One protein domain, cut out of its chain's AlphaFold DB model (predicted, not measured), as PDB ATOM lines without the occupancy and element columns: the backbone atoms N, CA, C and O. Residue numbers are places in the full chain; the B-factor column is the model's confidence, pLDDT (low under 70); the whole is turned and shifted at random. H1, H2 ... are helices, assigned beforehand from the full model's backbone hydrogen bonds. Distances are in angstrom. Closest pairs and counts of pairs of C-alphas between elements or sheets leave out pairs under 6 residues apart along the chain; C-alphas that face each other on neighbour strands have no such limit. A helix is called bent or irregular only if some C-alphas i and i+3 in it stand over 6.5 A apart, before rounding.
ATOM      1  N   SER A 219      19.535  -1.780  -6.187       87.06
ATOM      2  CA  SER A 219      20.147  -2.425  -7.349       87.06
ATOM      3  C   SER A 219      19.895  -1.668  -8.654       87.06
ATOM      4  O   SER A 219      20.305  -2.136  -9.711       87.06
ATOM      5  N   VAL A 220      19.206  -0.521  -8.617       90.38
ATOM      6  CA  VAL A 220      18.897   0.254  -9.823       90.38
ATOM      7  C   VAL A 220      19.921   1.371 -10.018       90.38
ATOM      8  O   VAL A 220      20.115   2.194  -9.120       90.38
ATOM      9  N   PRO A 221      20.548   1.477 -11.206       90.50
ATOM     10  CA  PRO A 221      21.444   2.586 -11.509       90.50
ATOM     11  C   PRO A 221      20.772   3.952 -11.315       90.50
ATOM     12  O   PRO A 221      19.703   4.213 -11.874       90.50
ATOM     13  N   ARG A 222      21.442   4.865 -10.594       88.94
ATOM     14  CA  ARG A 222      20.914   6.203 -10.247       88.94
ATOM     15  C   ARG A 222      20.397   7.001 -11.449       88.94
ATOM     16  O   ARG A 222      19.432   7.742 -11.306       88.94
ATOM     17  N   ARG A 223      20.976   6.819 -12.644       90.69
ATOM     18  CA  ARG A 223      20.524   7.484 -13.885       90.69
ATOM     19  C   ARG A 223      19.062   7.201 -14.249       90.69
ATOM     20  O   ARG A 223      18.427   8.037 -14.879       90.69
ATOM     21  N   TYR A 224      18.521   6.053 -13.837       92.38
ATOM     22  CA  TYR A 224      17.116   5.696 -14.053       92.38
ATOM     23  C   TYR A 224      16.197   6.208 -12.940       92.38
ATOM     24  O   TYR A 224      14.981   6.109 -13.053       92.38
ATOM     25  N   LEU A 225      16.763   6.760 -11.867       91.44
ATOM     26  CA  LEU A 225      16.054   7.283 -10.702       91.44
ATOM     27  C   LEU A 225      16.006   8.823 -10.698       91.44
ATOM     28  O   LEU A 225      15.597   9.426  -9.706       91.44
ATOM     29  N   THR A 226      16.396   9.487 -11.781       88.81
ATOM     30  CA  THR A 226      16.299  10.949 -11.895       88.81
ATOM     31  C   THR A 226      14.873  11.393 -12.250       88.81
ATOM     32  O   THR A 226      13.981  10.573 -12.472       88.81
ATOM     33  N   GLU A 227      14.626  12.706 -12.273       83.44
ATOM     34  CA  GLU A 227      13.359  13.272 -12.766       83.44
ATOM     35  C   GLU A 227      13.152  12.996 -14.266       83.44
ATOM     36  O   GLU A 227      12.036  12.720 -14.699       83.44
ATOM     37  N   PHE A 228      14.237  13.036 -15.043       87.56
ATOM     38  CA  PHE A 228      14.245  12.785 -16.484       87.56
ATOM     39  C   PHE A 228      15.208  11.636 -16.781       87.56
ATOM     40  O   PHE A 228      16.342  11.878 -17.203       87.56
ATOM     41  N   PRO A 229      14.808  10.389 -16.489       92.00
ATOM     42  CA  PRO A 229      15.679   9.248 -16.689       92.00
ATOM     43  C   PRO A 229      15.930   9.043 -18.181       92.00
ATOM     44  O   PRO A 229      15.001   9.014 -18.987       92.00
ATOM     45  N   THR A 230      17.197   8.858 -18.537       91.06
ATOM     46  CA  THR A 230      17.624   8.584 -19.909       91.06
ATOM     47  C   THR A 230      18.501   7.340 -19.970       91.06
ATOM     48  O   THR A 230      19.213   6.975 -19.029       91.06
ATOM     49  N   THR A 231      18.428   6.644 -21.099       88.25
ATOM     50  CA  THR A 231      19.385   5.593 -21.442       88.25
ATOM     51  C   THR A 231      20.747   6.216 -21.784       88.25
ATOM     52  O   THR A 231      20.809   7.404 -22.107       88.25
ATOM     53  N   PRO A 232      21.846   5.436 -21.793       85.25
ATOM     54  CA  PRO A 232      23.156   5.924 -22.244       85.25
ATOM     55  C   PRO A 232      23.158   6.553 -23.643       85.25
ATOM     56  O   PRO A 232      24.028   7.356 -23.951       85.25
ATOM     57  N   HIS A 233      22.181   6.194 -24.477       86.12
ATOM     58  CA  HIS A 233      22.033   6.675 -25.848       86.12
ATOM     59  C   HIS A 233      21.012   7.819 -25.978       86.12
ATOM     60  O   HIS A 233      20.641   8.186 -27.085       86.12
ATOM     61  N   GLY A 234      20.529   8.377 -24.862       87.38
ATOM     62  CA  GLY A 234      19.622   9.529 -24.855       87.38
ATOM     63  C   GLY A 234      18.134   9.200 -25.009       87.38
ATOM     64  O   GLY A 234      17.313  10.110 -24.925       87.38
ATOM     65  N   PHE A 235      17.755   7.928 -25.175       90.00
ATOM     66  CA  PHE A 235      16.341   7.530 -25.187       90.00
ATOM     67  C   PHE A 235      15.690   7.684 -23.812       90.00
ATOM     68  O   PHE A 235      16.361   7.547 -22.785       90.00
ATOM     69  N   ASP A 236      14.379   7.912 -23.803       90.81
ATOM     70  CA  ASP A 236      13.562   7.983 -22.593       90.81
ATOM     71  C   ASP A 236      13.652   6.680 -21.787       90.81
ATOM     72  O   ASP A 236      13.389   5.602 -22.308       90.81
ATOM     73  N   ALA A 237      14.035   6.770 -20.513       94.94
ATOM     74  CA  ALA A 237      14.142   5.625 -19.613       94.94
ATOM     75  C   ALA A 237      13.095   5.646 -18.489       94.94
ATOM     76  O   ALA A 237      13.214   4.885 -17.524       94.94
ATOM     77  N   ARG A 238      12.044   6.472 -18.600       95.56
ATOM     78  CA  ARG A 238      10.905   6.434 -17.667       95.56
ATOM     79  C   ARG A 238      10.280   5.035 -17.607       95.56
ATOM     80  O   ARG A 238      10.128   4.535 -16.494       95.56
ATOM     81  N   PRO A 239      10.021   4.339 -18.733       97.12
ATOM     82  CA  PRO A 239       9.421   3.006 -18.684       97.12
ATOM     83  C   PRO A 239      10.324   1.964 -18.008       97.12
ATOM     84  O   PRO A 239       9.839   1.117 -17.264       97.12
ATOM     85  N   ILE A 240      11.649   2.083 -18.180       96.94
ATOM     86  CA  ILE A 240      12.635   1.258 -17.465       96.94
ATOM     87  C   ILE A 240      12.521   1.474 -15.947       96.94
ATOM     88  O   ILE A 240      12.484   0.507 -15.189       96.94
ATOM     89  N   CYS A 241      12.445   2.732 -15.494       96.62
ATOM     90  CA  CYS A 241      12.301   3.076 -14.076       96.62
ATOM     91  C   CYS A 241      11.037   2.462 -13.453       96.62
ATOM     92  O   CYS A 241      11.094   1.906 -12.352       96.62
ATOM     93  N   LEU A 242       9.907   2.550 -14.161       97.62
ATOM     94  CA  LEU A 242       8.624   2.014 -13.703       97.62
ATOM     95  C   LEU A 242       8.644   0.480 -13.659       97.62
ATOM     96  O   LEU A 242       8.298  -0.105 -12.631       97.62
ATOM     97  N   ALA A 243       9.142  -0.171 -14.714       97.25
ATOM     98  CA  ALA A 243       9.281  -1.626 -14.771       97.25
ATOM     99  C   ALA A 243      10.190  -2.167 -13.653       97.25
ATOM    100  O   ALA A 243       9.851  -3.169 -13.022       97.25
ATOM    101  N   TYR A 244      11.298  -1.483 -13.333       96.00
ATOM    102  CA  TYR A 244      12.129  -1.836 -12.176       96.00
ATOM    103  C   TYR A 244      11.356  -1.800 -10.860       96.00
ATOM    104  O   TYR A 244      11.504  -2.716 -10.051       96.00
ATOM    105  N   GLY A 245      10.540  -0.767 -10.641       95.69
ATOM    106  CA  GLY A 245       9.729  -0.654  -9.432       95.69
ATOM    107  C   GLY A 245       8.727  -1.799  -9.308       95.69
ATOM    108  O   GLY A 245       8.673  -2.458  -8.268       95.69
ATOM    109  N   ILE A 246       7.991  -2.073 -10.390       96.50
ATOM    110  CA  ILE A 246       6.980  -3.137 -10.459       96.50
ATOM    111  C   ILE A 246       7.617  -4.500 -10.166       96.50
ATOM    112  O   ILE A 246       7.249  -5.182  -9.210       96.50
ATOM    113  N   LEU A 247       8.646  -4.876 -10.928       93.62
ATOM    114  CA  LEU A 247       9.318  -6.170 -10.777       93.62
ATOM    115  C   LEU A 247      10.072  -6.276  -9.450       93.62
ATOM    116  O   LEU A 247      10.150  -7.345  -8.849       93.62
ATOM    117  N   GLY A 248      10.606  -5.155  -8.965       91.50
ATOM    118  CA  GLY A 248      11.273  -5.060  -7.678       91.50
ATOM    119  C   GLY A 248      10.345  -5.315  -6.490       91.50
ATOM    120  O   GLY A 248      10.832  -5.723  -5.432       91.50
ATOM    121  N   ARG A 249       9.035  -5.089  -6.636       91.62
ATOM    122  CA  ARG A 249       8.010  -5.442  -5.641       91.62
ATOM    123  C   ARG A 249       7.458  -6.852  -5.829       91.62
ATOM    124  O   ARG A 249       7.063  -7.466  -4.847       91.62
ATOM    125  N   ASN A 250       7.494  -7.403  -7.038       88.56
ATOM    126  CA  ASN A 250       6.868  -8.689  -7.373       88.56
ATOM    127  C   ASN A 250       7.774  -9.908  -7.126       88.56
ATOM    128  O   ASN A 250       7.756 -10.884  -7.878       88.56
ATOM    129  N   LYS A 251       8.553  -9.897  -6.041       77.56
ATOM    130  CA  LYS A 251       9.520 -10.955  -5.712       77.56
ATOM    131  C   LYS A 251       8.812 -12.165  -5.098       77.56
ATOM    132  O   LYS A 251       8.611 -12.239  -3.890       77.56
ATOM    133  N   GLY A 252       8.385 -13.098  -5.943       75.69
ATOM    134  CA  GLY A 252       7.863 -14.392  -5.504       75.69
ATOM    135  C   GLY A 252       8.961 -15.463  -5.396       75.69
ATOM    136  O   GLY A 252      10.095 -15.229  -5.827       75.69
ATOM    137  N   PRO A 253       8.645 -16.637  -4.825       76.56
ATOM    138  CA  PRO A 253       9.549 -17.785  -4.821       76.56
ATOM    139  C   PRO A 253       9.832 -18.274  -6.255       76.56
ATOM    140  O   PRO A 253       8.994 -18.171  -7.137       76.56
ATOM    141  N   SER A 254      11.013 -18.823  -6.529       81.75
ATOM    142  CA  SER A 254      11.291 -19.501  -7.813       81.75
ATOM    143  C   SER A 254      11.011 -18.681  -9.098       81.75
ATOM    144  O   SER A 254      10.359 -19.180 -10.009       81.75
ATOM    145  N   PRO A 255      11.554 -17.459  -9.272       79.12
ATOM    146  CA  PRO A 255      11.314 -16.640 -10.475       79.12
ATOM    147  C   PRO A 255      11.746 -17.297 -11.802       79.12
ATOM    148  O   PRO A 255      11.350 -16.842 -12.871       79.12
ATOM    149  N   LYS A 256      12.554 -18.364 -11.742       80.06
ATOM    150  CA  LYS A 256      13.015 -19.142 -12.902       80.06
ATOM    151  C   LYS A 256      11.919 -20.009 -13.536       80.06
ATOM    152  O   LYS A 256      12.102 -20.443 -14.665       80.06
ATOM    153  N   THR A 257      10.826 -20.289 -12.823       83.81
ATOM    154  CA  THR A 257       9.732 -21.150 -13.313       83.81
ATOM    155  C   THR A 257       8.649 -20.374 -14.066       83.81
ATOM    156  O   THR A 257       7.741 -20.986 -14.633       83.81
ATOM    157  N   LEU A 258       8.746 -19.040 -14.082       85.44
ATOM    158  CA  LEU A 258       7.793 -18.150 -14.739       85.44
ATOM    159  C   LEU A 258       7.827 -18.333 -16.260       85.44
ATOM    160  O   LEU A 258       8.899 -18.385 -16.867       85.44
ATOM    161  N   VAL A 259       6.643 -18.395 -16.866       90.06
ATOM    162  CA  VAL A 259       6.476 -18.649 -18.303       90.06
ATOM    163  C   VAL A 259       6.731 -17.382 -19.122       90.06
ATOM    164  O   VAL A 259       6.324 -16.283 -18.741       90.06
ATOM    165  N   CYS A 260       7.428 -17.550 -20.247       90.31
ATOM    166  CA  CYS A 260       7.645 -16.524 -21.265       90.31
ATOM    167  C   CYS A 260       7.929 -17.191 -22.623       90.31
ATOM    168  O   CYS A 260       9.083 -17.441 -22.971       90.31
ATOM    169  N   GLY A 261       6.865 -17.482 -23.374       91.12
ATOM    170  CA  GLY A 261       6.901 -18.088 -24.710       91.12
ATOM    171  C   GLY A 261       7.335 -17.137 -25.830       91.12
ATOM    172  O   GLY A 261       7.645 -17.570 -26.935       91.12
ATOM    173  N   LEU A 262       7.479 -15.838 -25.543       92.56
ATOM    174  CA  LEU A 262       7.906 -14.835 -26.531       92.56
ATOM    175  C   LEU A 262       9.318 -15.079 -27.086       92.56
ATOM    176  O   LEU A 262       9.688 -14.526 -28.122       92.56
ATOM    177  N   LEU A 263      10.125 -15.876 -26.383       90.31
ATOM    178  CA  LEU A 263      11.461 -16.277 -26.817       90.31
ATOM    179  C   LEU A 263      11.468 -17.555 -27.660       90.31
ATOM    180  O   LEU A 263      12.509 -17.870 -28.239       90.31
ATOM    181  N   ASP A 264      10.349 -18.277 -27.725       88.69
ATOM    182  CA  ASP A 264      10.272 -19.586 -28.371       88.69
ATOM    183  C   ASP A 264      10.335 -19.445 -29.898       88.69
ATOM    184  O   ASP A 264      10.944 -20.271 -30.578       88.69
ATOM    185  N   SER A 265       9.769 -18.366 -30.456       90.69
ATOM    186  CA  SER A 265       9.903 -18.054 -31.881       90.69
ATOM    187  C   SER A 265       9.746 -16.559 -32.204       90.69
ATOM    188  O   SER A 265       9.053 -15.828 -31.492       90.69
ATOM    189  N   PRO A 266      10.309 -16.083 -33.334       90.81
ATOM    190  CA  PRO A 266      10.019 -14.744 -33.853       90.81
ATOM    191  C   PRO A 266       8.536 -14.519 -34.186       90.81
ATOM    192  O   PRO A 266       8.088 -13.375 -34.199       90.81
ATOM    193  N   VAL A 267       7.793 -15.596 -34.473       94.06
ATOM    194  CA  VAL A 267       6.351 -15.546 -34.755       94.06
ATOM    195  C   VAL A 267       5.587 -15.184 -33.486       94.06
ATOM    196  O   VAL A 267       4.819 -14.235 -33.521       94.06
ATOM    197  N   ALA A 268       5.890 -15.829 -32.357       94.44
ATOM    198  CA  ALA A 268       5.275 -15.520 -31.065       94.44
ATOM    199  C   ALA A 268       5.490 -14.051 -30.663       94.44
ATOM    200  O   ALA A 268       4.548 -13.346 -30.317       94.44
ATOM    201  N   MET A 269       6.717 -13.535 -30.790       94.75
ATOM    202  CA  MET A 269       6.983 -12.114 -30.528       94.75
ATOM    203  C   MET A 269       6.163 -11.190 -31.443       94.75
ATOM    204  O   MET A 269       5.640 -10.176 -30.985       94.75
ATOM    205  N   ARG A 270       6.042 -11.528 -32.733       93.94
ATOM    206  CA  ARG A 270       5.258 -10.743 -33.694       93.94
ATOM    207  C   ARG A 270       3.769 -10.777 -33.363       93.94
ATOM    208  O   ARG A 270       3.155  -9.719 -33.309       93.94
ATOM    209  N   GLU A 271       3.217 -11.956 -33.096       94.81
ATOM    210  CA  GLU A 271       1.819 -12.122 -32.694       94.81
ATOM    211  C   GLU A 271       1.521 -11.319 -31.427       94.81
ATOM    212  O   GLU A 271       0.513 -10.615 -31.378       94.81
ATOM    213  N   PHE A 272       2.420 -11.339 -30.439       95.50
ATOM    214  CA  PHE A 272       2.264 -10.537 -29.226       95.50
ATOM    215  C   PHE A 272       2.246  -9.026 -29.508       95.50
ATOM    216  O   PHE A 272       1.510  -8.270 -28.878       95.50
ATOM    217  N   GLU A 273       3.063  -8.556 -30.452       93.88
ATOM    218  CA  GLU A 273       3.068  -7.149 -30.849       93.88
ATOM    219  C   GLU A 273       1.802  -6.741 -31.603       93.88
ATOM    220  O   GLU A 273       1.215  -5.712 -31.274       93.88
ATOM    221  N   GLU A 274       1.427  -7.508 -32.627       94.62
ATOM    222  CA  GLU A 274       0.358  -7.177 -33.579       94.62
ATOM    223  C   GLU A 274      -1.035  -7.261 -32.955       94.62
ATOM    224  O   GLU A 274      -1.936  -6.535 -33.365       94.62
ATOM    225  N   ASN A 275      -1.198  -8.096 -31.928       95.44
ATOM    226  CA  ASN A 275      -2.467  -8.266 -31.224       95.44
ATOM    227  C   ASN A 275      -2.628  -7.344 -30.005       95.44
ATOM    228  O   ASN A 275      -3.673  -7.364 -29.359       95.44
ATOM    229  N   SER A 276      -1.617  -6.532 -29.681       94.62
ATOM    230  CA  SER A 276      -1.687  -5.553 -28.591       94.62
ATOM    231  C   SER A 276      -2.648  -4.411 -28.932       94.62
ATOM    232  O   SER A 276      -2.655  -3.913 -30.058       94.62
ATOM    233  N   ALA A 277      -3.385  -3.906 -27.938       93.44
ATOM    234  CA  ALA A 277      -4.215  -2.706 -28.074       93.44
ATOM    235  C   ALA A 277      -3.394  -1.452 -28.432       93.44
ATOM    236  O   ALA A 277      -3.942  -0.458 -28.903       93.44
ATOM    237  N   PHE A 278      -2.074  -1.505 -28.234       93.25
ATOM    238  CA  PHE A 278      -1.142  -0.432 -28.581       93.25
ATOM    239  C   PHE A 278      -0.461  -0.649 -29.937       93.25
ATOM    240  O   PHE A 278       0.579  -0.049 -30.198       93.25
ATOM    241  N   TRP A 279      -0.985  -1.534 -30.791       92.12
ATOM    242  CA  TRP A 279      -0.492  -1.683 -32.156       92.12
ATOM    243  C   TRP A 279      -0.849  -0.453 -33.024       92.12
ATOM    244  O   TRP A 279      -1.999  -0.010 -33.003       92.12
ATOM    245  N   PRO A 280       0.084   0.087 -33.837       93.62
ATOM    246  CA  PRO A 280       1.493  -0.294 -33.948       93.62
ATOM    247  C   PRO A 280       2.306   0.126 -32.720       93.62
ATOM    248  O   PRO A 280       2.152   1.241 -32.247       93.62
ATOM    249  N   ARG A 281       3.221  -0.744 -32.260       92.94
ATOM    250  CA  ARG A 281       4.061  -0.529 -31.063       92.94
ATOM    251  C   ARG A 281       5.372   0.210 -31.388       92.94
ATOM    252  O   ARG A 281       6.356  -0.462 -31.716       92.94
ATOM    253  N   PRO A 282       5.458   1.556 -31.336       92.81
ATOM    254  CA  PRO A 282       6.671   2.288 -31.712       92.81
ATOM    255  C   PRO A 282       7.865   1.978 -30.802       92.81
ATOM    256  O   PRO A 282       9.010   1.941 -31.277       92.81
ATOM    257  N   ALA A 283       7.628   1.707 -29.512       93.81
ATOM    258  CA  ALA A 283       8.701   1.447 -28.563       93.81
ATOM    259  C   ALA A 283       9.481   0.167 -28.881       93.81
ATOM    260  O   ALA A 283      10.619   0.043 -28.437       93.81
ATOM    261  N   LYS A 284       8.955  -0.759 -29.699       92.69
ATOM    262  CA  LYS A 284       9.648  -2.011 -30.058       92.69
ATOM    263  C   LYS A 284      11.042  -1.806 -30.651       92.69
ATOM    264  O   LYS A 284      11.925  -2.642 -30.473       92.69
ATOM    265  N   THR A 285      11.268  -0.665 -31.301       93.56
ATOM    266  CA  THR A 285      12.585  -0.247 -31.811       93.56
ATOM    267  C   THR A 285      13.638  -0.109 -30.700       93.56
ATOM    268  O   THR A 285      14.833  -0.259 -30.948       93.56
ATOM    269  N   LEU A 286      13.203   0.098 -29.453       95.00
ATOM    270  CA  LEU A 286      14.037   0.199 -28.256       95.00
ATOM    271  C   LEU A 286      14.318  -1.154 -27.588       95.00
ATOM    272  O   LEU A 286      15.092  -1.202 -26.629       95.00
ATOM    273  N   ARG A 287      13.740  -2.262 -28.078       94.69
ATOM    274  CA  ARG A 287      13.831  -3.586 -27.437       94.69
ATOM    275  C   ARG A 287      15.264  -4.012 -27.151       94.69
ATOM    276  O   ARG A 287      15.555  -4.439 -26.039       94.69
ATOM    277  N   GLY A 288      16.170  -3.858 -28.118       92.75
ATOM    278  CA  GLY A 288      17.584  -4.207 -27.938       92.75
ATOM    279  C   GLY A 288      18.257  -3.404 -26.819       92.75
ATOM    280  O   GLY A 288      19.002  -3.962 -26.011       92.75
ATOM    281  N   TYR A 289      17.944  -2.108 -26.719       93.12
ATOM    282  CA  TYR A 289      18.470  -1.238 -25.668       93.12
ATOM    283  C   TYR A 289      17.919  -1.617 -24.293       93.12
ATOM    284  O   TYR A 289      18.687  -1.753 -23.341       93.12
ATOM    285  N   TYR A 290      16.607  -1.826 -24.186       95.25
ATOM    286  CA  TYR A 290      15.959  -2.183 -22.923       95.25
ATOM    287  C   TYR A 290      16.402  -3.574 -22.451       95.25
ATOM    288  O   TYR A 290      16.751  -3.738 -21.282       95.25
ATOM    289  N   ALA A 291      16.510  -4.544 -23.363       95.44
ATOM    290  CA  ALA A 291      17.009  -5.882 -23.057       95.44
ATOM    291  C   ALA A 291      18.439  -5.860 -22.513       95.44
ATOM    292  O   ALA A 291      18.739  -6.580 -21.562       95.44
ATOM    293  N   LYS A 292      19.322  -5.010 -23.059       93.81
ATOM    294  CA  LYS A 292      20.682  -4.843 -22.527       93.81
ATOM    295  C   LYS A 292      20.658  -4.342 -21.080       93.81
ATOM    296  O   LYS A 292      21.342  -4.913 -20.239       93.81
ATOM    297  N   VAL A 293      19.823  -3.342 -20.788       93.00
ATOM    298  CA  VAL A 293      19.662  -2.796 -19.431       93.00
ATOM    299  C   VAL A 293      19.142  -3.857 -18.461       93.00
ATOM    300  O   VAL A 293      19.685  -4.010 -17.370       93.00
ATOM    301  N   PHE A 294      18.116  -4.621 -18.838       93.94
ATOM    302  CA  PHE A 294      17.556  -5.643 -17.954       93.94
ATOM    303  C   PHE A 294      18.419  -6.896 -17.843       93.94
ATOM    304  O   PHE A 294      18.356  -7.576 -16.823       93.94
ATOM    305  N   LYS A 295      19.266  -7.190 -18.832       94.62
ATOM    306  CA  LYS A 295      20.236  -8.284 -18.750       94.62
ATOM    307  C   LYS A 295      21.269  -8.047 -17.646       94.62
ATOM    308  O   LYS A 295      21.646  -9.008 -16.984       94.62
ATOM    309  N   GLU A 296      21.685  -6.801 -17.424       90.38
ATOM    310  CA  GLU A 296      22.627  -6.442 -16.351       90.38
ATOM    311  C   GLU A 296      22.047  -6.741 -14.955       90.38
ATOM    312  O   GLU A 296      22.770  -7.223 -14.088       90.38
ATOM    313  N   THR A 297      20.740  -6.536 -14.754       86.06
ATOM    314  CA  THR A 297      20.104  -6.691 -13.431       86.06
ATOM    315  C   THR A 297      19.415  -8.042 -13.225       86.06
ATOM    316  O   THR A 297      19.505  -8.630 -12.151       86.06
ATOM    317  N   PHE A 298      18.716  -8.552 -14.241       88.94
ATOM    318  CA  PHE A 298      17.895  -9.767 -14.164       88.94
ATOM    319  C   PHE A 298      18.503 -10.959 -14.911       88.94
ATOM    320  O   PHE A 298      17.900 -12.031 -14.937       88.94
ATOM    321  N   GLY A 299      19.694 -10.821 -15.505       88.81
ATOM    322  CA  GLY A 299      20.310 -11.874 -16.319       88.81
ATOM    323  C   GLY A 299      20.519 -13.200 -15.580       88.81
ATOM    324  O   GLY A 299      20.397 -14.262 -16.186       88.81
ATOM    325  N   THR A 300      20.754 -13.156 -14.266       88.75
ATOM    326  CA  THR A 300      20.914 -14.348 -13.409       88.75
ATOM    327  C   THR A 300      19.605 -15.103 -13.151       88.75
ATOM    328  O   THR A 300      19.636 -16.269 -12.751       88.75
ATOM    329  N   LEU A 301      18.452 -14.469 -13.404       87.50
ATOM    330  CA  LEU A 301      17.128 -15.085 -13.285       87.50
ATOM    331  C   LEU A 301      16.723 -15.856 -14.551       87.50
ATOM    332  O   LEU A 301      15.817 -16.679 -14.495       87.50
ATOM    333  N   GLY A 302      17.430 -15.644 -15.665       88.69
ATOM    334  CA  GLY A 302      17.207 -16.336 -16.932       88.69
ATOM    335  C   GLY A 302      16.701 -15.420 -18.046       88.69
ATOM    336  O   GLY A 302      16.264 -14.289 -17.823       88.69
ATOM    337  N   LYS A 303      16.767 -15.922 -19.286       91.00
ATOM    338  CA  LYS A 303      16.379 -15.156 -20.484       91.00
ATOM    339  C   LYS A 303      14.903 -14.750 -20.455       91.00
ATOM    340  O   LYS A 303      14.595 -13.619 -20.820       91.00
ATOM    341  N   GLY A 304      14.026 -15.631 -19.966       90.94
ATOM    342  CA  GLY A 304      12.597 -15.354 -19.808       90.94
ATOM    343  C   GLY A 304      12.346 -14.120 -18.942       90.94
ATOM    344  O   GLY A 304      11.660 -13.204 -19.377       90.94
ATOM    345  N   SER A 305      12.990 -14.015 -17.774       91.12
ATOM    346  CA  SER A 305      12.848 -12.846 -16.891       91.12
ATOM    347  C   SER A 305      13.329 -11.547 -17.543       91.12
ATOM    348  O   SER A 305      12.679 -10.514 -17.394       91.12
ATOM    349  N   VAL A 306      14.432 -11.589 -18.300       94.00
ATOM    350  CA  VAL A 306      14.918 -10.428 -19.068       94.00
ATOM    351  C   VAL A 306      13.908 -10.033 -20.147       94.00
ATOM    352  O   VAL A 306      13.627  -8.845 -20.303       94.00
ATOM    353  N   CYS A 307      13.340 -11.003 -20.867       94.88
ATOM    354  CA  CYS A 307      12.317 -10.752 -21.880       94.88
ATOM    355  C   CYS A 307      11.059 -10.133 -21.266       94.88
ATOM    356  O   CYS A 307      10.637  -9.074 -21.720       94.88
ATOM    357  N   MET A 308      10.546 -10.692 -20.168       94.06
ATOM    358  CA  MET A 308       9.373 -10.150 -19.476       94.06
ATOM    359  C   MET A 308       9.610  -8.728 -18.962       94.06
ATOM    360  O   MET A 308       8.748  -7.865 -19.106       94.06
ATOM    361  N   ALA A 309      10.792  -8.453 -18.402       95.56
ATOM    362  CA  ALA A 309      11.146  -7.111 -17.950       95.56
ATOM    363  C   ALA A 309      11.241  -6.109 -19.106       95.56
ATOM    364  O   ALA A 309      10.780  -4.972 -18.996       95.56
ATOM    365  N   THR A 310      11.810  -6.558 -20.226       97.12
ATOM    366  CA  THR A 310      11.925  -5.766 -21.451       97.12
ATOM    367  C   THR A 310      10.545  -5.435 -22.000       97.12
ATOM    368  O   THR A 310      10.244  -4.261 -22.190       97.12
ATOM    369  N   GLU A 311       9.688  -6.436 -22.196       97.31
ATOM    370  CA  GLU A 311       8.350  -6.237 -22.752       97.31
ATOM    371  C   GLU A 311       7.443  -5.437 -21.819       97.31
ATOM    372  O   GLU A 311       6.704  -4.589 -22.309       97.31
ATOM    373  N   LEU A 312       7.563  -5.587 -20.493       97.94
ATOM    374  CA  LEU A 312       6.872  -4.712 -19.541       97.94
ATOM    375  C   LEU A 312       7.247  -3.243 -19.763       97.94
ATOM    376  O   LEU A 312       6.374  -2.389 -19.885       97.94
ATOM    377  N   ALA A 313       8.544  -2.936 -19.839       97.94
ATOM    378  CA  ALA A 313       9.002  -1.568 -20.063       97.94
ATOM    379  C   ALA A 313       8.580  -1.035 -21.438       97.94
ATOM    380  O   ALA A 313       8.252   0.140 -21.564       97.94
ATOM    381  N   LEU A 314       8.571  -1.876 -22.473       97.81
ATOM    382  CA  LEU A 314       8.093  -1.481 -23.796       97.81
ATOM    383  C   LEU A 314       6.582  -1.218 -23.796       97.81
ATOM    384  O   LEU A 314       6.150  -0.224 -24.360       97.81
ATOM    385  N   LEU A 315       5.780  -2.053 -23.130       97.88
ATOM    386  CA  LEU A 315       4.333  -1.841 -23.013       97.88
ATOM    387  C   LEU A 315       4.021  -0.566 -22.231       97.88
ATOM    388  O   LEU A 315       3.191   0.218 -22.666       97.88
ATOM    389  N   ILE A 316       4.734  -0.299 -21.134       98.00
ATOM    390  CA  ILE A 316       4.606   0.961 -20.384       98.00
ATOM    391  C   ILE A 316       4.948   2.171 -21.268       98.00
ATOM    392  O   ILE A 316       4.342   3.230 -21.117       98.00
ATOM    393  N   ALA A 317       5.916   2.034 -22.179       96.56
ATOM    394  CA  ALA A 317       6.272   3.096 -23.114       96.56
ATOM    395  C   ALA A 317       5.155   3.384 -24.135       96.56
ATOM    396  O   ALA A 317       4.990   4.540 -24.522       96.56
ATOM    397  N   ASP A 318       4.407   2.354 -24.543       97.06
ATOM    398  CA  ASP A 318       3.345   2.445 -25.552       97.06
ATOM    399  C   ASP A 318       1.961   2.798 -24.948       97.06
ATOM    400  O   ASP A 318       1.195   3.529 -25.569       97.06
ATOM    401  N   ALA A 319       1.640   2.333 -23.733       94.44
ATOM    402  CA  ALA A 319       0.292   2.370 -23.142       94.44
ATOM    403  C   ALA A 319      -0.239   3.776 -22.791       94.44
ATOM    404  O   ALA A 319      -1.444   3.983 -22.656       94.44
ATOM    405  N   GLY A 320       0.651   4.757 -22.635       92.88
ATOM    406  CA  GLY A 320       0.302   6.093 -22.154       92.88
ATOM    407  C   GLY A 320       0.075   6.154 -20.638       92.88
ATOM    408  O   GLY A 320      -0.278   5.178 -19.976       92.88
ATOM    409  N   ASP A 321       0.300   7.334 -20.059       94.19
ATOM    410  CA  ASP A 321       0.406   7.470 -18.603       94.19
ATOM    411  C   ASP A 321      -0.900   7.144 -17.841       94.19
ATOM    412  O   ASP A 321      -0.857   6.659 -16.711       94.19
ATOM    413  N   GLU A 322      -2.061   7.430 -18.435       95.06
ATOM    414  CA  GLU A 322      -3.369   7.207 -17.806       95.06
ATOM    415  C   GLU A 322      -3.723   5.721 -17.698       95.06
ATOM    416  O   GLU A 322      -4.177   5.285 -16.641       95.06
ATOM    417  N   VAL A 323      -3.445   4.947 -18.749       96.44
ATOM    418  CA  VAL A 323      -3.639   3.491 -18.781       96.44
ATOM    419  C   VAL A 323      -2.744   2.828 -17.737       96.44
ATOM    420  O   VAL A 323      -3.227   2.051 -16.919       96.44
ATOM    421  N   VAL A 324      -1.455   3.193 -17.693       97.69
ATOM    422  CA  VAL A 324      -0.508   2.643 -16.705       97.69
ATOM    423  C   VAL A 324      -0.921   3.009 -15.278       97.69
ATOM    424  O   VAL A 324      -0.796   2.183 -14.374       97.69
ATOM    425  N   ARG A 325      -1.428   4.228 -15.053       97.25
ATOM    426  CA  ARG A 325      -1.930   4.651 -13.739       97.25
ATOM    427  C   ARG A 325      -3.120   3.800 -13.313       97.25
ATOM    428  O   ARG A 325      -3.077   3.247 -12.221       97.25
ATOM    429  N   ASP A 326      -4.144   3.692 -14.156       97.31
ATOM    430  CA  ASP A 326      -5.347   2.912 -13.849       97.31
ATOM    431  C   ASP A 326      -5.014   1.433 -13.598       97.31
ATOM    432  O   ASP A 326      -5.494   0.839 -12.632       97.31
ATOM    433  N   TRP A 327      -4.107   0.871 -14.401       97.00
ATOM    434  CA  TRP A 327      -3.593  -0.487 -14.245       97.00
ATOM    435  C   TRP A 327      -2.886  -0.693 -12.889       97.00
ATOM    436  O   TRP A 327      -3.197  -1.637 -12.162       97.00
ATOM    437  N   LEU A 328      -1.993   0.220 -12.485       97.06
ATOM    438  CA  LEU A 328      -1.311   0.158 -11.182       97.06
ATOM    439  C   LEU A 328      -2.260   0.392  -9.997       97.06
ATOM    440  O   LEU A 328      -2.131  -0.254  -8.958       97.06
ATOM    441  N   GLU A 329      -3.223   1.307 -10.125       95.56
ATOM    442  CA  GLU A 329      -4.243   1.557  -9.097       95.56
ATOM    443  C   GLU A 329      -5.172   0.350  -8.919       95.56
ATOM    444  O   GLU A 329      -5.567   0.032  -7.795       95.56
ATOM    445  N   GLY A 330      -5.460  -0.365 -10.011       94.19
ATOM    446  CA  GLY A 330      -6.148  -1.653 -10.010       94.19
ATOM    447  C   GLY A 330      -5.317  -2.819  -9.469       94.19
ATOM    448  O   GLY A 330      -5.843  -3.921  -9.359       94.19
ATOM    449  N   ARG A 331      -4.043  -2.597  -9.103       94.31
ATOM    450  CA  ARG A 331      -3.083  -3.633  -8.662       94.31
ATOM    451  C   ARG A 331      -2.880  -4.734  -9.698       94.31
ATOM    452  O   ARG A 331      -2.550  -5.872  -9.361       94.31
ATOM    453  N   MET A 332      -3.068  -4.385 -10.964       94.62
ATOM    454  CA  MET A 332      -3.036  -5.313 -12.083       94.62
ATOM    455  C   MET A 332      -1.625  -5.835 -12.359       94.62
ATOM    456  O   MET A 332      -1.462  -6.734 -13.178       94.62
ATOM    457  N   GLU A 333      -0.600  -5.321 -11.676       94.69
ATOM    458  CA  GLU A 333       0.757  -5.847 -11.713       94.69
ATOM    459  C   GLU A 333       0.982  -7.041 -10.770       94.69
ATOM    460  O   GLU A 333       1.957  -7.771 -10.942       94.69
ATOM    461  N   GLN A 334       0.115  -7.252  -9.775       91.69
ATOM    462  CA  GLN A 334       0.216  -8.351  -8.807       91.69
ATOM    463  C   GLN A 334      -0.565  -9.576  -9.281       91.69
ATOM    464  O   GLN A 334      -1.616  -9.425  -9.891       91.69
ATOM    465  N   GLN A 335      -0.090 -10.778  -8.947       90.06
ATOM    466  CA  GLN A 335      -0.909 -11.991  -9.063       90.06
ATOM    467  C   GLN A 335      -2.231 -11.813  -8.292       90.06
ATOM    468  O   GLN A 335      -2.231 -11.211  -7.214       90.06
ATOM    469  N   ASP A 336      -3.345 -12.317  -8.822       91.56
ATOM    470  CA  ASP A 336      -4.628 -12.228  -8.128       91.56
ATOM    471  C   ASP A 336      -4.663 -13.218  -6.953       91.56
ATOM    472  O   ASP A 336      -4.828 -14.430  -7.101       91.56
ATOM    473  N   LEU A 337      -4.490 -12.673  -5.749       90.56
ATOM    474  CA  LEU A 337      -4.609 -13.426  -4.505       90.56
ATOM    475  C   LEU A 337      -6.021 -14.003  -4.315       90.56
ATOM    476  O   LEU A 337      -6.162 -15.095  -3.775       90.56
ATOM    477  N   GLY A 338      -7.055 -13.290  -4.771       91.44
ATOM    478  CA  GLY A 338      -8.439 -13.743  -4.692       91.44
ATOM    479  C   GLY A 338      -8.677 -14.985  -5.543       91.44
ATOM    480  O   GLY A 338      -9.245 -15.949  -5.041       91.44
ATOM    481  N   LEU A 339      -8.165 -15.001  -6.783       92.69
ATOM    482  CA  LEU A 339      -8.228 -16.194  -7.634       92.69
ATOM    483  C   LEU A 339      -7.530 -17.378  -6.963       92.69
ATOM    484  O   LEU A 339      -8.083 -18.470  -6.914       92.69
ATOM    485  N   ASN A 340      -6.333 -17.164  -6.415       92.88
ATOM    486  CA  ASN A 340      -5.560 -18.226  -5.777       92.88
ATOM    487  C   ASN A 340      -6.305 -18.900  -4.605       92.88
ATOM    488  O   ASN A 340      -6.281 -20.123  -4.504       92.88
ATOM    489  N   TRP A 341      -7.005 -18.129  -3.768       91.19
ATOM    490  CA  TRP A 341      -7.845 -18.681  -2.696       91.19
ATOM    491  C   TRP A 341      -9.124 -19.333  -3.215       91.19
ATOM    492  O   TRP A 341      -9.585 -20.335  -2.673       91.19
ATOM    493  N   GLU A 342      -9.719 -18.763  -4.259       92.94
ATOM    494  CA  GLU A 342     -10.950 -19.287  -4.834       92.94
ATOM    495  C   GLU A 342     -10.740 -20.668  -5.458       92.94
ATOM    496  O   GLU A 342     -11.511 -21.583  -5.182       92.94
ATOM    497  N   VAL A 343      -9.672 -20.851  -6.235       94.00
ATOM    498  CA  VAL A 343      -9.370 -22.144  -6.865       94.00
ATOM    499  C   VAL A 343      -8.929 -23.188  -5.838       94.00
ATOM    500  O   VAL A 343      -9.316 -24.347  -5.955       94.00
ATOM    501  N   GLU A 344      -8.208 -22.791  -4.783       92.69
ATOM    502  CA  GLU A 344      -7.907 -23.685  -3.659       92.69
ATOM    503  C   GLU A 344      -9.201 -24.172  -2.991       92.69
ATOM    504  O   GLU A 344      -9.382 -25.372  -2.789       92.69
ATOM    505  N   ARG A 345     -10.143 -23.261  -2.706       92.94
ATOM    506  CA  ARG A 345     -11.457 -23.604  -2.135       92.94
ATOM    507  C   ARG A 345     -12.235 -24.577  -3.025       92.94
ATOM    508  O   ARG A 345     -12.986 -25.402  -2.510       92.94
ATOM    509  N   LEU A 346     -12.070 -24.477  -4.342       94.62
ATOM    510  CA  LEU A 346     -12.677 -25.383  -5.320       94.62
ATOM    511  C   LEU A 346     -11.921 -26.717  -5.480       94.62
ATOM    512  O   LEU A 346     -12.336 -27.555  -6.279       94.62
ATOM    513  N   GLY A 347     -10.856 -26.943  -4.704       93.75
ATOM    514  CA  GLY A 347     -10.123 -28.204  -4.659       93.75
ATOM    515  C   GLY A 347      -8.963 -28.299  -5.647       93.75
ATOM    516  O   GLY A 347      -8.624 -29.410  -6.050       93.75
ATOM    517  N   ALA A 348      -8.374 -27.169  -6.056       95.00
ATOM    518  CA  ALA A 348      -7.177 -27.177  -6.889       95.00
ATOM    519  C   ALA A 348      -6.007 -27.904  -6.206       95.00
ATOM    520  O   ALA A 348      -5.757 -27.717  -5.012       95.00
ATOM    521  N   SER A 349      -5.280 -28.714  -6.975       94.50
ATOM    522  CA  SER A 349      -4.068 -29.389  -6.512       94.50
ATOM    523  C   SER A 349      -2.900 -28.411  -6.371       94.50
ATOM    524  O   SER A 349      -2.901 -27.309  -6.933       94.50
ATOM    525  N   ASP A 350      -1.854 -28.825  -5.654       92.50
ATOM    526  CA  ASP A 350      -0.648 -28.012  -5.511       92.50
ATOM    527  C   ASP A 350       0.005 -27.716  -6.874       92.50
ATOM    528  O   ASP A 350       0.426 -26.590  -7.137       92.50
ATOM    529  N   GLU A 351       0.045 -28.694  -7.780       92.81
ATOM    530  CA  GLU A 351       0.596 -28.528  -9.128       92.81
ATOM    531  C   GLU A 351      -0.211 -27.522  -9.961       92.81
ATOM    532  O   GLU A 351       0.350 -26.773 -10.766       92.81
ATOM    533  N   GLU A 352      -1.531 -27.483  -9.779       95.00
ATOM    534  CA  GLU A 352      -2.423 -26.542 -10.458       95.00
ATOM    535  C   GLU A 352      -2.230 -25.114  -9.935       95.00
ATOM    536  O   GLU A 352      -2.102 -24.171 -10.721       95.00
ATOM    537  N   LEU A 353      -2.112 -24.955  -8.617       93.25
ATOM    538  CA  LEU A 353      -1.787 -23.680  -7.982       93.25
ATOM    539  C   LEU A 353      -0.381 -23.187  -8.381       93.25
ATOM    540  O   LEU A 353      -0.191 -21.998  -8.665       93.25
ATOM    541  N   GLU A 354       0.603 -24.089  -8.478       92.06
ATOM    542  CA  GLU A 354       1.937 -23.772  -9.002       92.06
ATOM    543  C   GLU A 354       1.865 -23.327 -10.471       92.06
ATOM    544  O   GLU A 354       2.547 -22.380 -10.871       92.06
ATOM    545  N   ARG A 355       1.006 -23.943 -11.288       93.81
ATOM    546  CA  ARG A 355       0.805 -23.547 -12.688       93.81
ATOM    547  C   ARG A 355       0.211 -22.140 -12.814       93.81
ATOM    548  O   ARG A 355       0.722 -21.346 -13.606       93.81
ATOM    549  N   ILE A 356      -0.767 -21.777 -11.979       94.06
ATOM    550  CA  ILE A 356      -1.276 -20.392 -11.890       94.06
ATOM    551  C   ILE A 356      -0.143 -19.434 -11.512       94.06
ATOM    552  O   ILE A 356       0.064 -18.401 -12.158       94.06
ATOM    553  N   TYR A 357       0.651 -19.797 -10.500       92.12
ATOM    554  CA  TYR A 357       1.807 -19.007 -10.085       92.12
ATOM    555  C   TYR A 357       2.811 -18.798 -11.226       92.12
ATOM    556  O   TYR A 357       3.355 -17.704 -11.375       92.12
ATOM    557  N   ARG A 358       3.063 -19.808 -12.061       92.19
ATOM    558  CA  ARG A 358       3.985 -19.714 -13.204       92.19
ATOM    559  C   ARG A 358       3.456 -18.810 -14.324       92.19
ATOM    560  O   ARG A 358       4.256 -18.140 -14.983       92.19
ATOM    561  N   GLY A 359       2.136 -18.747 -14.507       93.94
ATOM    562  CA  GLY A 359       1.456 -17.910 -15.505       93.94
ATOM    563  C   GLY A 359       1.312 -16.427 -15.132       93.94
ATOM    564  O   GLY A 359       1.064 -15.586 -15.992       93.94
ATOM    565  N   GLN A 360       1.524 -16.048 -13.873       92.44
ATOM    566  CA  GLN A 360       1.232 -14.696 -13.368       92.44
ATOM    567  C   GLN A 360       1.861 -13.522 -14.153       92.44
ATOM    568  O   GLN A 360       1.287 -12.434 -14.206       92.44
ATOM    569  N   TYR A 361       3.069 -13.696 -14.707       92.81
ATOM    570  CA  TYR A 361       3.775 -12.630 -15.421       92.81
ATOM    571  C   TYR A 361       3.285 -12.563 -16.864       92.81
ATOM    572  O   TYR A 361       3.172 -11.465 -17.404       92.81
ATOM    573  N   ALA A 362       2.936 -13.707 -17.459       95.50
ATOM    574  CA  ALA A 362       2.219 -13.742 -18.725       95.50
ATOM    575  C   ALA A 362       0.885 -12.995 -18.591       95.50
ATOM    576  O   ALA A 362       0.644 -12.055 -19.342       95.50
ATOM    577  N   ALA A 363       0.099 -13.289 -17.551       95.81
ATOM    578  CA  ALA A 363      -1.146 -12.571 -17.272       95.81
ATOM    579  C   ALA A 363      -0.932 -11.068 -17.027       95.81
ATOM    580  O   ALA A 363      -1.726 -10.252 -17.486       95.81
ATOM    581  N   MET A 364       0.164 -10.682 -16.362       95.94
ATOM    582  CA  MET A 364       0.536  -9.276 -16.170       95.94
ATOM    583  C   MET A 364       0.791  -8.559 -17.506       95.94
ATOM    584  O   MET A 364       0.285  -7.456 -17.712       95.94
ATOM    585  N   LEU A 365       1.571  -9.162 -18.411       96.50
ATOM    586  CA  LEU A 365       1.885  -8.552 -19.707       96.50
ATOM    587  C   LEU A 365       0.687  -8.546 -20.653       96.50
ATOM    588  O   LEU A 365       0.433  -7.515 -21.270       96.50
ATOM    589  N   VAL A 366      -0.061  -9.653 -20.732       96.56
ATOM    590  CA  VAL A 366      -1.295  -9.729 -21.528       96.56
ATOM    591  C   VAL A 366      -2.289  -8.698 -21.013       96.56
ATOM    592  O   VAL A 366      -2.771  -7.880 -21.789       96.56
ATOM    593  N   GLY A 367      -2.511  -8.659 -19.697       95.56
ATOM    594  CA  GLY A 367      -3.409  -7.705 -19.058       95.56
ATOM    595  C   GLY A 367      -3.048  -6.257 -19.380       95.56
ATOM    596  O   GLY A 367      -3.925  -5.495 -19.758       95.56
ATOM    597  N   LEU A 368      -1.763  -5.883 -19.319       96.56
ATOM    598  CA  LEU A 368      -1.345  -4.539 -19.727       96.56
ATOM    599  C   LEU A 368      -1.531  -4.306 -21.235       96.56
ATOM    600  O   LEU A 368      -1.969  -3.229 -21.620       96.56
ATOM    601  N   SER A 369      -1.222  -5.289 -22.086       95.75
ATOM    602  CA  SER A 369      -1.327  -5.155 -23.550       95.75
ATOM    603  C   SER A 369      -2.749  -4.982 -24.083       95.75
ATOM    604  O   SER A 369      -2.901  -4.520 -25.209       95.75
ATOM    605  N   VAL A 370      -3.769  -5.316 -23.291       94.88
ATOM    606  CA  VAL A 370      -5.188  -5.112 -23.629       94.88
ATOM    607  C   VAL A 370      -5.878  -4.110 -22.701       94.88
ATOM    608  O   VAL A 370      -7.090  -3.923 -22.789       94.88
ATOM    609  N   HIS A 371      -5.134  -3.476 -21.785       95.00
ATOM    610  CA  HIS A 371      -5.736  -2.682 -20.715       95.00
ATOM    611  C   HIS A 371      -6.482  -1.475 -21.274       95.00
ATOM    612  O   HIS A 371      -5.915  -0.639 -21.979       95.00
ATOM    613  N   MET A 372      -7.738  -1.342 -20.870       92.19
ATOM    614  CA  MET A 372      -8.540  -0.145 -21.081       92.19
ATOM    615  C   MET A 372      -8.923   0.434 -19.728       92.19
ATOM    616  O   MET A 372      -9.246  -0.298 -18.794       92.19
ATOM    617  N   VAL A 373      -8.900   1.763 -19.629       94.19
ATOM    618  CA  VAL A 373      -9.186   2.478 -18.380       94.19
ATOM    619  C   VAL A 373     -10.533   2.037 -17.805       94.19
ATOM    620  O   VAL A 373     -11.548   2.045 -18.500       94.19
ATOM    621  N   GLY A 374     -10.530   1.662 -16.526       92.06
ATOM    622  CA  GLY A 374     -11.714   1.207 -15.797       92.06
ATOM    623  C   GLY A 374     -11.970  -0.300 -15.875       92.06
ATOM    624  O   GLY A 374     -12.777  -0.800 -15.093       92.06
ATOM    625  N   ARG A 375     -11.268  -1.036 -16.743       91.12
ATOM    626  CA  ARG A 375     -11.360  -2.499 -16.847       91.12
ATOM    627  C   ARG A 375     -10.246  -3.136 -16.034       91.12
ATOM    628  O   ARG A 375      -9.076  -2.971 -16.354       91.12
ATOM    629  N   ARG A 376     -10.580  -3.799 -14.929       90.88
ATOM    630  CA  ARG A 376      -9.605  -4.215 -13.901       90.88
ATOM    631  C   ARG A 376      -9.674  -5.718 -13.615       90.88
ATOM    632  O   ARG A 376      -9.493  -6.143 -12.474       90.88
ATOM    633  N   LYS A 377      -9.937  -6.530 -14.645       90.94
ATOM    634  CA  LYS A 377      -9.824  -7.996 -14.601       90.94
ATOM    635  C   LYS A 377      -8.582  -8.482 -15.342       90.94
ATOM    636  O   LYS A 377      -8.326  -8.106 -16.482       90.94
ATOM    637  N   ARG A 378      -7.760  -9.278 -14.651       91.31
ATOM    638  CA  ARG A 378      -6.536  -9.875 -15.205       91.31
ATOM    639  C   ARG A 378      -6.882 -11.190 -15.904       91.31
ATOM    640  O   ARG A 378      -7.670 -11.934 -15.336       91.31
ATOM    641  N   PRO A 379      -6.240 -11.526 -17.033       94.75
ATOM    642  CA  PRO A 379      -6.530 -12.734 -17.801       94.75
ATOM    643  C   PRO A 379      -5.813 -13.976 -17.244       94.75
ATOM    644  O   PRO A 379      -5.096 -14.674 -17.961       94.75
ATOM    645  N   GLU A 380      -5.891 -14.197 -15.933       95.12
ATOM    646  CA  GLU A 380      -5.139 -15.272 -15.277       95.12
ATOM    647  C   GLU A 380      -5.684 -16.654 -15.607       95.12
ATOM    648  O   GLU A 380      -4.890 -17.576 -15.806       95.12
ATOM    649  N   LEU A 381      -7.006 -16.790 -15.713       95.69
ATOM    650  CA  LEU A 381      -7.635 -18.069 -16.009       95.69
ATOM    651  C   LEU A 381      -7.383 -18.475 -17.468       95.69
ATOM    652  O   LEU A 381      -7.002 -19.613 -17.735       95.69
ATOM    653  N   LEU A 382      -7.458 -17.515 -18.395       95.94
ATOM    654  CA  LEU A 382      -7.123 -17.730 -19.810       95.94
ATOM    655  C   LEU A 382      -5.658 -18.154 -19.999       95.94
ATOM    656  O   LEU A 382      -5.352 -19.071 -20.762       95.94
ATOM    657  N   VAL A 383      -4.734 -17.515 -19.274       97.00
ATOM    658  CA  VAL A 383      -3.311 -17.891 -19.277       97.00
ATOM    659  C   VAL A 383      -3.094 -19.278 -18.671       97.00
ATOM    660  O   VAL A 383      -2.288 -20.049 -19.191       97.00
ATOM    661  N   PHE A 384      -3.796 -19.603 -17.585       96.88
ATOM    662  CA  PHE A 384      -3.722 -20.915 -16.945       96.88
ATOM    663  C   PHE A 384      -4.182 -22.037 -17.882       96.88
ATOM    664  O   PHE A 384      -3.460 -23.018 -18.051       96.88
ATOM    665  N   GLU A 385      -5.331 -21.877 -18.537       96.06
ATOM    666  CA  GLU A 385      -5.874 -22.854 -19.488       96.06
ATOM    667  C   GLU A 385      -4.912 -23.107 -20.641       96.06
ATOM    668  O   GLU A 385      -4.584 -24.256 -20.943       96.06
ATOM    669  N   ARG A 386      -4.362 -22.032 -21.216       96.31
ATOM    670  CA  ARG A 386      -3.372 -22.156 -22.281       96.31
ATOM    671  C   ARG A 386      -2.109 -22.879 -21.820       96.31
ATOM    672  O   ARG A 386      -1.497 -23.618 -22.590       96.31
ATOM    673  N   LEU A 387      -1.711 -22.678 -20.566       95.94
ATOM    674  CA  LEU A 387      -0.551 -23.352 -19.999       95.94
ATOM    675  C   LEU A 387      -0.818 -24.847 -19.776       95.94
ATOM    676  O   LEU A 387       0.073 -25.649 -20.042       95.94
ATOM    677  N   CYS A 388      -2.031 -25.232 -19.364       96.56
ATOM    678  CA  CYS A 388      -2.443 -26.639 -19.328       96.56
ATOM    679  C   CYS A 388      -2.349 -27.278 -20.719       96.56
ATOM    680  O   CYS A 388      -1.700 -28.313 -20.871       96.56
ATOM    681  N   GLU A 389      -2.900 -26.622 -21.746       95.50
ATOM    682  CA  GLU A 389      -2.833 -27.100 -23.134       95.50
ATOM    683  C   GLU A 389      -1.390 -27.279 -23.619       95.50
ATOM    684  O   GLU A 389      -1.046 -28.321 -24.178       95.50
ATOM    685  N   ARG A 390      -0.525 -26.280 -23.387       94.25
ATOM    686  CA  ARG A 390       0.896 -26.327 -23.773       94.25
ATOM    687  C   ARG A 390       1.636 -27.489 -23.110       94.25
ATOM    688  O   ARG A 390       2.539 -28.061 -23.717       94.25
ATOM    689  N   GLU A 391       1.292 -27.808 -21.869       94.75
ATOM    690  CA  GLU A 391       1.918 -28.883 -21.097       94.75
ATOM    691  C   GLU A 391       1.275 -30.257 -21.340       94.75
ATOM    692  O   GLU A 391       1.747 -31.249 -20.788       94.75
ATOM    693  N   GLY A 392       0.229 -30.335 -22.171       95.25
ATOM    694  CA  GLY A 392      -0.497 -31.577 -22.436       95.25
ATOM    695  C   GLY A 392      -1.269 -32.095 -21.220       95.25
ATOM    696  O   GLY A 392      -1.491 -33.299 -21.104       95.25
ATOM    697  N   VAL A 393      -1.644 -31.202 -20.302       95.81
ATOM    698  CA  VAL A 393      -2.401 -31.519 -19.087       95.81
ATOM    699  C   VAL A 393      -3.860 -31.124 -19.292       95.81
ATOM    700  O   VAL A 393      -4.154 -30.068 -19.851       95.81
ATOM    701  N   GLU A 394      -4.783 -31.971 -18.843       95.12
ATOM    702  CA  GLU A 394      -6.213 -31.670 -18.902       95.12
ATOM    703  C   GLU A 394      -6.548 -30.450 -18.030       95.12
ATOM    704  O   GLU A 394      -6.032 -30.294 -16.921       95.12
ATOM    705  N   VAL A 395      -7.418 -29.569 -18.531       95.75
ATOM    706  CA  VAL A 395      -7.926 -28.443 -17.743       95.75
ATOM    707  C   VAL A 395      -8.769 -29.001 -16.589       95.75
ATOM    708  O   VAL A 395      -9.716 -29.751 -16.835       95.75
ATOM    709  N   PRO A 396      -8.458 -28.662 -15.328       95.62
ATOM    710  CA  PRO A 396      -9.097 -29.294 -14.186       95.62
ATOM    711  C   PRO A 396     -10.572 -28.930 -14.051       95.62
ATOM    712  O   PRO A 396     -11.028 -27.862 -14.462       95.62
ATOM    713  N   LYS A 397     -11.331 -29.813 -13.394       94.88
ATOM    714  CA  LYS A 397     -12.789 -29.674 -13.249       94.88
ATOM    715  C   LYS A 397     -13.206 -28.365 -12.582       94.88
ATOM    716  O   LYS A 397     -14.222 -27.800 -12.979       94.88
ATOM    717  N   TRP A 398     -12.433 -27.865 -11.613       95.25
ATOM    718  CA  TRP A 398     -12.731 -26.587 -10.961       95.25
ATOM    719  C   TRP A 398     -12.662 -25.410 -11.945       95.25
ATOM    720  O   TRP A 398     -13.494 -24.511 -11.862       95.25
ATOM    721  N   ALA A 399     -11.750 -25.443 -12.925       94.69
ATOM    722  CA  ALA A 399     -11.599 -24.398 -13.942       94.69
ATOM    723  C   ALA A 399     -12.746 -24.405 -14.968       94.69
ATOM    724  O   ALA A 399     -13.019 -23.395 -15.610       94.69
ATOM    725  N   LEU A 400     -13.446 -25.535 -15.108       93.88
ATOM    726  CA  LEU A 400     -14.635 -25.688 -15.956       93.88
ATOM    727  C   LEU A 400     -15.952 -25.447 -15.189       93.88
ATOM    728  O   LEU A 400     -17.037 -25.431 -15.785       93.88
ATOM    729  N   GLY A 401     -15.869 -25.262 -13.869       93.88
ATOM    730  CA  GLY A 401     -17.002 -24.995 -12.986       93.88
ATOM    731  C   GLY A 401     -17.737 -23.690 -13.325       93.88
ATOM    732  O   GLY A 401     -17.211 -22.848 -14.056       93.88
ATOM    733  N   PRO A 402     -18.979 -23.513 -12.846       94.50
ATOM    734  CA  PRO A 402     -19.761 -22.310 -13.124       94.50
ATOM    735  C   PRO A 402     -19.080 -21.028 -12.619       94.50
ATOM    736  O   PRO A 402     -19.063 -20.049 -13.359       94.50
ATOM    737  N   GLU A 403     -18.448 -21.050 -11.441       92.75
ATOM    738  CA  GLU A 403     -17.745 -19.885 -10.878       92.75
ATOM    739  C   GLU A 403     -16.586 -19.425 -11.776       92.75
ATOM    740  O   GLU A 403     -16.439 -18.242 -12.083       92.75
ATOM    741  N   MET A 404     -15.787 -20.377 -12.266       95.62
ATOM    742  CA  MET A 404     -14.660 -20.073 -13.150       95.62
ATOM    743  C   MET A 404     -15.111 -19.699 -14.559       95.62
ATOM    744  O   MET A 404     -14.466 -18.872 -15.195       95.62
ATOM    745  N   ARG A 405     -16.248 -20.219 -15.038       94.56
ATOM    746  CA  ARG A 405     -16.844 -19.776 -16.305       94.56
ATOM    747  C   ARG A 405     -17.296 -18.319 -16.250       94.56
ATOM    748  O   ARG A 405     -16.925 -17.564 -17.142       94.56
ATOM    749  N   GLU A 406     -18.005 -17.907 -15.197       94.31
ATOM    750  CA  GLU A 406     -18.396 -16.501 -15.003       94.31
ATOM    751  C   GLU A 406     -17.160 -15.595 -14.954       94.31
ATOM    752  O   GLU A 406     -17.095 -14.552 -15.612       94.31
ATOM    753  N   ARG A 407     -16.125 -16.024 -14.223       94.06
ATOM    754  CA  ARG A 407     -14.867 -15.289 -14.178       94.06
ATOM    755  C   ARG A 407     -14.179 -15.219 -15.545       94.06
ATOM    756  O   ARG A 407     -13.723 -14.140 -15.917       94.06
ATOM    757  N   ARG A 408     -14.123 -16.319 -16.300       94.19
ATOM    758  CA  ARG A 408     -13.556 -16.360 -17.659       94.19
ATOM    759  C   ARG A 408     -14.281 -15.391 -18.586       94.19
ATOM    760  O   ARG A 408     -13.635 -14.643 -19.312       94.19
ATOM    761  N   GLU A 409     -15.611 -15.377 -18.542       93.25
ATOM    762  CA  GLU A 409     -16.432 -14.443 -19.312       93.25
ATOM    763  C   GLU A 409     -16.120 -12.993 -18.933       93.25
ATOM    764  O   GLU A 409     -15.928 -12.160 -19.818       93.25
ATOM    765  N   ALA A 410     -15.969 -12.693 -17.640       92.25
ATOM    766  CA  ALA A 410     -15.549 -11.371 -17.185       92.25
ATOM    767  C   ALA A 410     -14.138 -10.994 -17.677       92.25
ATOM    768  O   ALA A 410     -13.934  -9.863 -18.111       92.25
ATOM    769  N   GLU A 411     -13.174 -11.923 -17.652       93.88
ATOM    770  CA  GLU A 411     -11.817 -11.704 -18.180       93.88
ATOM    771  C   GLU A 411     -11.834 -11.422 -19.694       93.88
ATOM    772  O   GLU A 411     -11.165 -10.493 -20.150       93.88
ATOM    773  N   LEU A 412     -12.641 -12.159 -20.466       92.62
ATOM    774  CA  LEU A 412     -12.817 -11.949 -21.909       92.62
ATOM    775  C   LEU A 412     -13.504 -10.613 -22.225       92.62
ATOM    776  O   LEU A 412     -13.057  -9.878 -23.108       92.62
ATOM    777  N   MET A 413     -14.572 -10.278 -21.496       89.19
ATOM    778  CA  MET A 413     -15.291  -9.013 -21.671       89.19
ATOM    779  C   MET A 413     -14.394  -7.807 -21.381       89.19
ATOM    780  O   MET A 413     -14.394  -6.840 -22.153       89.19
ATOM    781  N   ASP A 414     -13.612  -7.870 -20.300       85.25
ATOM    782  CA  ASP A 414     -12.711  -6.786 -19.917       85.25
ATOM    783  C   ASP A 414     -11.553  -6.642 -20.911       85.25
ATOM    784  O   ASP A 414     -11.231  -5.524 -21.320       85.25
ATOM    785  N   ALA A 415     -10.971  -7.749 -21.368       81.44
ATOM    786  CA  ALA A 415      -9.851  -7.723 -22.301       81.44
ATOM    787  C   ALA A 415     -10.225  -7.280 -23.726       81.44
ATOM    788  O   ALA A 415      -9.415  -6.657 -24.409       81.44
ATOM    789  N   GLY A 416     -11.447  -7.565 -24.187       76.25
ATOM    790  CA  GLY A 416     -11.863  -7.280 -25.562       76.25
ATOM    791  C   GLY A 416     -11.255  -8.237 -26.604       76.25
ATOM    792  O   GLY A 416     -10.877  -9.366 -26.298       76.25
ATOM    793  N   GLY A 417     -11.211  -7.806 -27.871       69.06
ATOM    794  CA  GLY A 417     -10.739  -8.635 -28.989       69.06
ATOM    795  C   GLY A 417      -9.216  -8.832 -29.008       69.06
ATOM    796  O   GLY A 417      -8.475  -7.912 -28.679       69.06
ATOM    797  N   ASN A 418      -8.765 -10.016 -29.449       87.44
ATOM    798  CA  ASN A 418      -7.367 -10.475 -29.611       87.44
ATOM    799  C   ASN A 418      -6.636 -11.011 -28.366       87.44
ATOM    800  O   ASN A 418      -5.481 -11.432 -28.473       87.44
ATOM    801  N   ILE A 419      -7.294 -11.085 -27.207       94.19
ATOM    802  CA  ILE A 419      -6.676 -11.639 -25.994       94.19
ATOM    803  C   ILE A 419      -6.155 -13.072 -26.177       94.19
ATOM    804  O   ILE A 419      -5.048 -13.381 -25.746       94.19
ATOM    805  N   GLU A 420      -6.899 -13.940 -26.859       93.88
ATOM    806  CA  GLU A 420      -6.482 -15.329 -27.084       93.88
ATOM    807  C   GLU A 420      -5.184 -15.428 -27.896       93.88
ATOM    808  O   GLU A 420      -4.348 -16.293 -27.635       93.88
ATOM    809  N   ALA A 421      -4.987 -14.531 -28.868       94.44
ATOM    810  CA  ALA A 421      -3.760 -14.473 -29.658       94.44
ATOM    811  C   ALA A 421      -2.571 -14.008 -28.803       94.44
ATOM    812  O   ALA A 421      -1.490 -14.588 -28.880       94.44
ATOM    813  N   LEU A 422      -2.781 -13.026 -27.922       95.81
ATOM    814  CA  LEU A 422      -1.763 -12.572 -26.971       95.81
ATOM    815  C   LEU A 422      -1.380 -13.664 -25.967       95.81
ATOM    816  O   LEU A 422      -0.194 -13.874 -25.714       95.81
ATOM    817  N   VAL A 423      -2.374 -14.371 -25.420       96.75
ATOM    818  CA  VAL A 423      -2.169 -15.491 -24.492       96.75
ATOM    819  C   VAL A 423      -1.394 -16.619 -25.174       96.75
ATOM    820  O   VAL A 423      -0.418 -17.104 -24.613       96.75
ATOM    821  N   ARG A 424      -1.761 -16.979 -26.408       95.25
ATOM    822  CA  ARG A 424      -1.053 -17.984 -27.219       95.25
ATOM    823  C   ARG A 424       0.390 -17.596 -27.538       95.25
ATOM    824  O   ARG A 424       1.242 -18.466 -27.642       95.25
ATOM    825  N   ALA A 425       0.658 -16.309 -27.730       95.81
ATOM    826  CA  ALA A 425       1.996 -15.832 -28.038       95.81
ATOM    827  C   ALA A 425       2.928 -15.886 -26.815       95.81
ATOM    828  O   ALA A 425       4.116 -16.184 -26.937       95.81
ATOM    829  N   ILE A 426       2.409 -15.575 -25.624       95.75
ATOM    830  CA  ILE A 426       3.213 -15.488 -24.398       95.75
ATOM    831  C   ILE A 426       3.303 -16.805 -23.615       95.75
ATOM    832  O   ILE A 426       4.216 -16.948 -22.796       95.75
ATOM    833  N   VAL A 427       2.366 -17.731 -23.840       94.12
ATOM    834  CA  VAL A 427       2.325 -19.087 -23.276       94.12
ATOM    835  C   VAL A 427       2.518 -20.086 -24.388       94.12
ATOM    836  O   VAL A 427       3.558 -20.758 -24.301       94.12
TER     837      VAL A 427
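What this domain is: This is residues 219 to 427 of the 427 residues of an uncharacterized protein of Pyronema omphalodes (strain CBS 100304) (UniProt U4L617). The body is an elongated pile of crossed helices round the bent helix H8, whose arm H8b lies in the middle with H5 running beside it. Toward one end H4 and H2 pack on H5, with little H1 beyond; toward the other lie the hairpin of H7 and H8a, then H9, H10 and H11, while H12 packs on H8b and H9 and H3 covers H12. The printed part has 209 residues, with twelve named helices, H1 to H12 along the chain, and no named strand: all helix. It is compact, with a radius of gyration of the C-alphas of 16.7 A and spans of 52 by 33 by 32 A.

How they stand to each other: H1, residues 222 to 225, touches residues 238 to 241 alone of H2, residues 238 to 249; the closest C-alphas, of Tyr 224 and Cys 241, are 5.5 A apart. H2 touches H5, residues 303 to 319, opposite ways at a steep tilt of 51 degrees, with C-alphas 239 and 313 closest, 4.8 A. H3, residues 266 to 274, touches H12, residues 419 to 426, with C-alphas 268 and 425 closest, 4.5 A. H4, residues 282 to 301, forms a hairpin with H5, closest at C-alphas 291 and 310, 5.3 A. H4 is irregular, C-alphas 297 and 300 being 7.7 A apart, with a kink of 69 degrees near residue 295. H6, residues 321 to 329, is close to but not clearly touching H5, at C-alphas 316 and 324, 6.5 A. H8, residues 350 to 369, was assigned as one helix by its hydrogen bonds but is bent, C-alphas 358 and 361 being 7.4 A apart; its arms H8a, residues 350 to 358, and H8b, residues 361 to 369, stand at a steep tilt of 42 degrees. H7, residues 337 to 345, forms a hairpin with H8a, closest at C-alphas 340 and 353, 7.0 A. H8b touches H5 the same way at a shallow tilt of 19 degrees, closest at C-alphas 312 and 365, 6.3 A, and H12 at C-alphas 362 and 426, 6.0 A. H9, residues 380 to 391, touches H8a at C-alphas 356 and 384, 5.6 A, and, with residues 381 to 382 alone, H11, residues 402 to 415, about perpendicular at 76 degrees, C-alphas 381 and 408 closest, 6.4 A. H10, residues 397 to 400, is close to but not clearly touching H7, at C-alphas 343 and 398, 6.9 A. Every O i to N i+4 pair is within hydrogen-bond range in H2, H3, H5, H6, H7, H8a, H8b, H9, H11 and H12, against 9 of 16 in H4; H1 and H10 are too short for such a pair.

Where its parts are: H1 begins at C-alpha 222 (20.914, 6.203, -10.247). From first to last C-alpha H4 measures 27.4 A, H5 23.9 A and H11 19.9 A. H12 ends at C-alpha 426 (3.213, -15.488, -24.398).

The domain as a whole: The C-alphas farthest apart, of His 233 and Pro 402, are 52.4 A apart. The printed part has no cut; the links H1 to H2 and H2 to H3 are long. The mean pLDDT of the printed part is 92.7, and residue 417 is under 70.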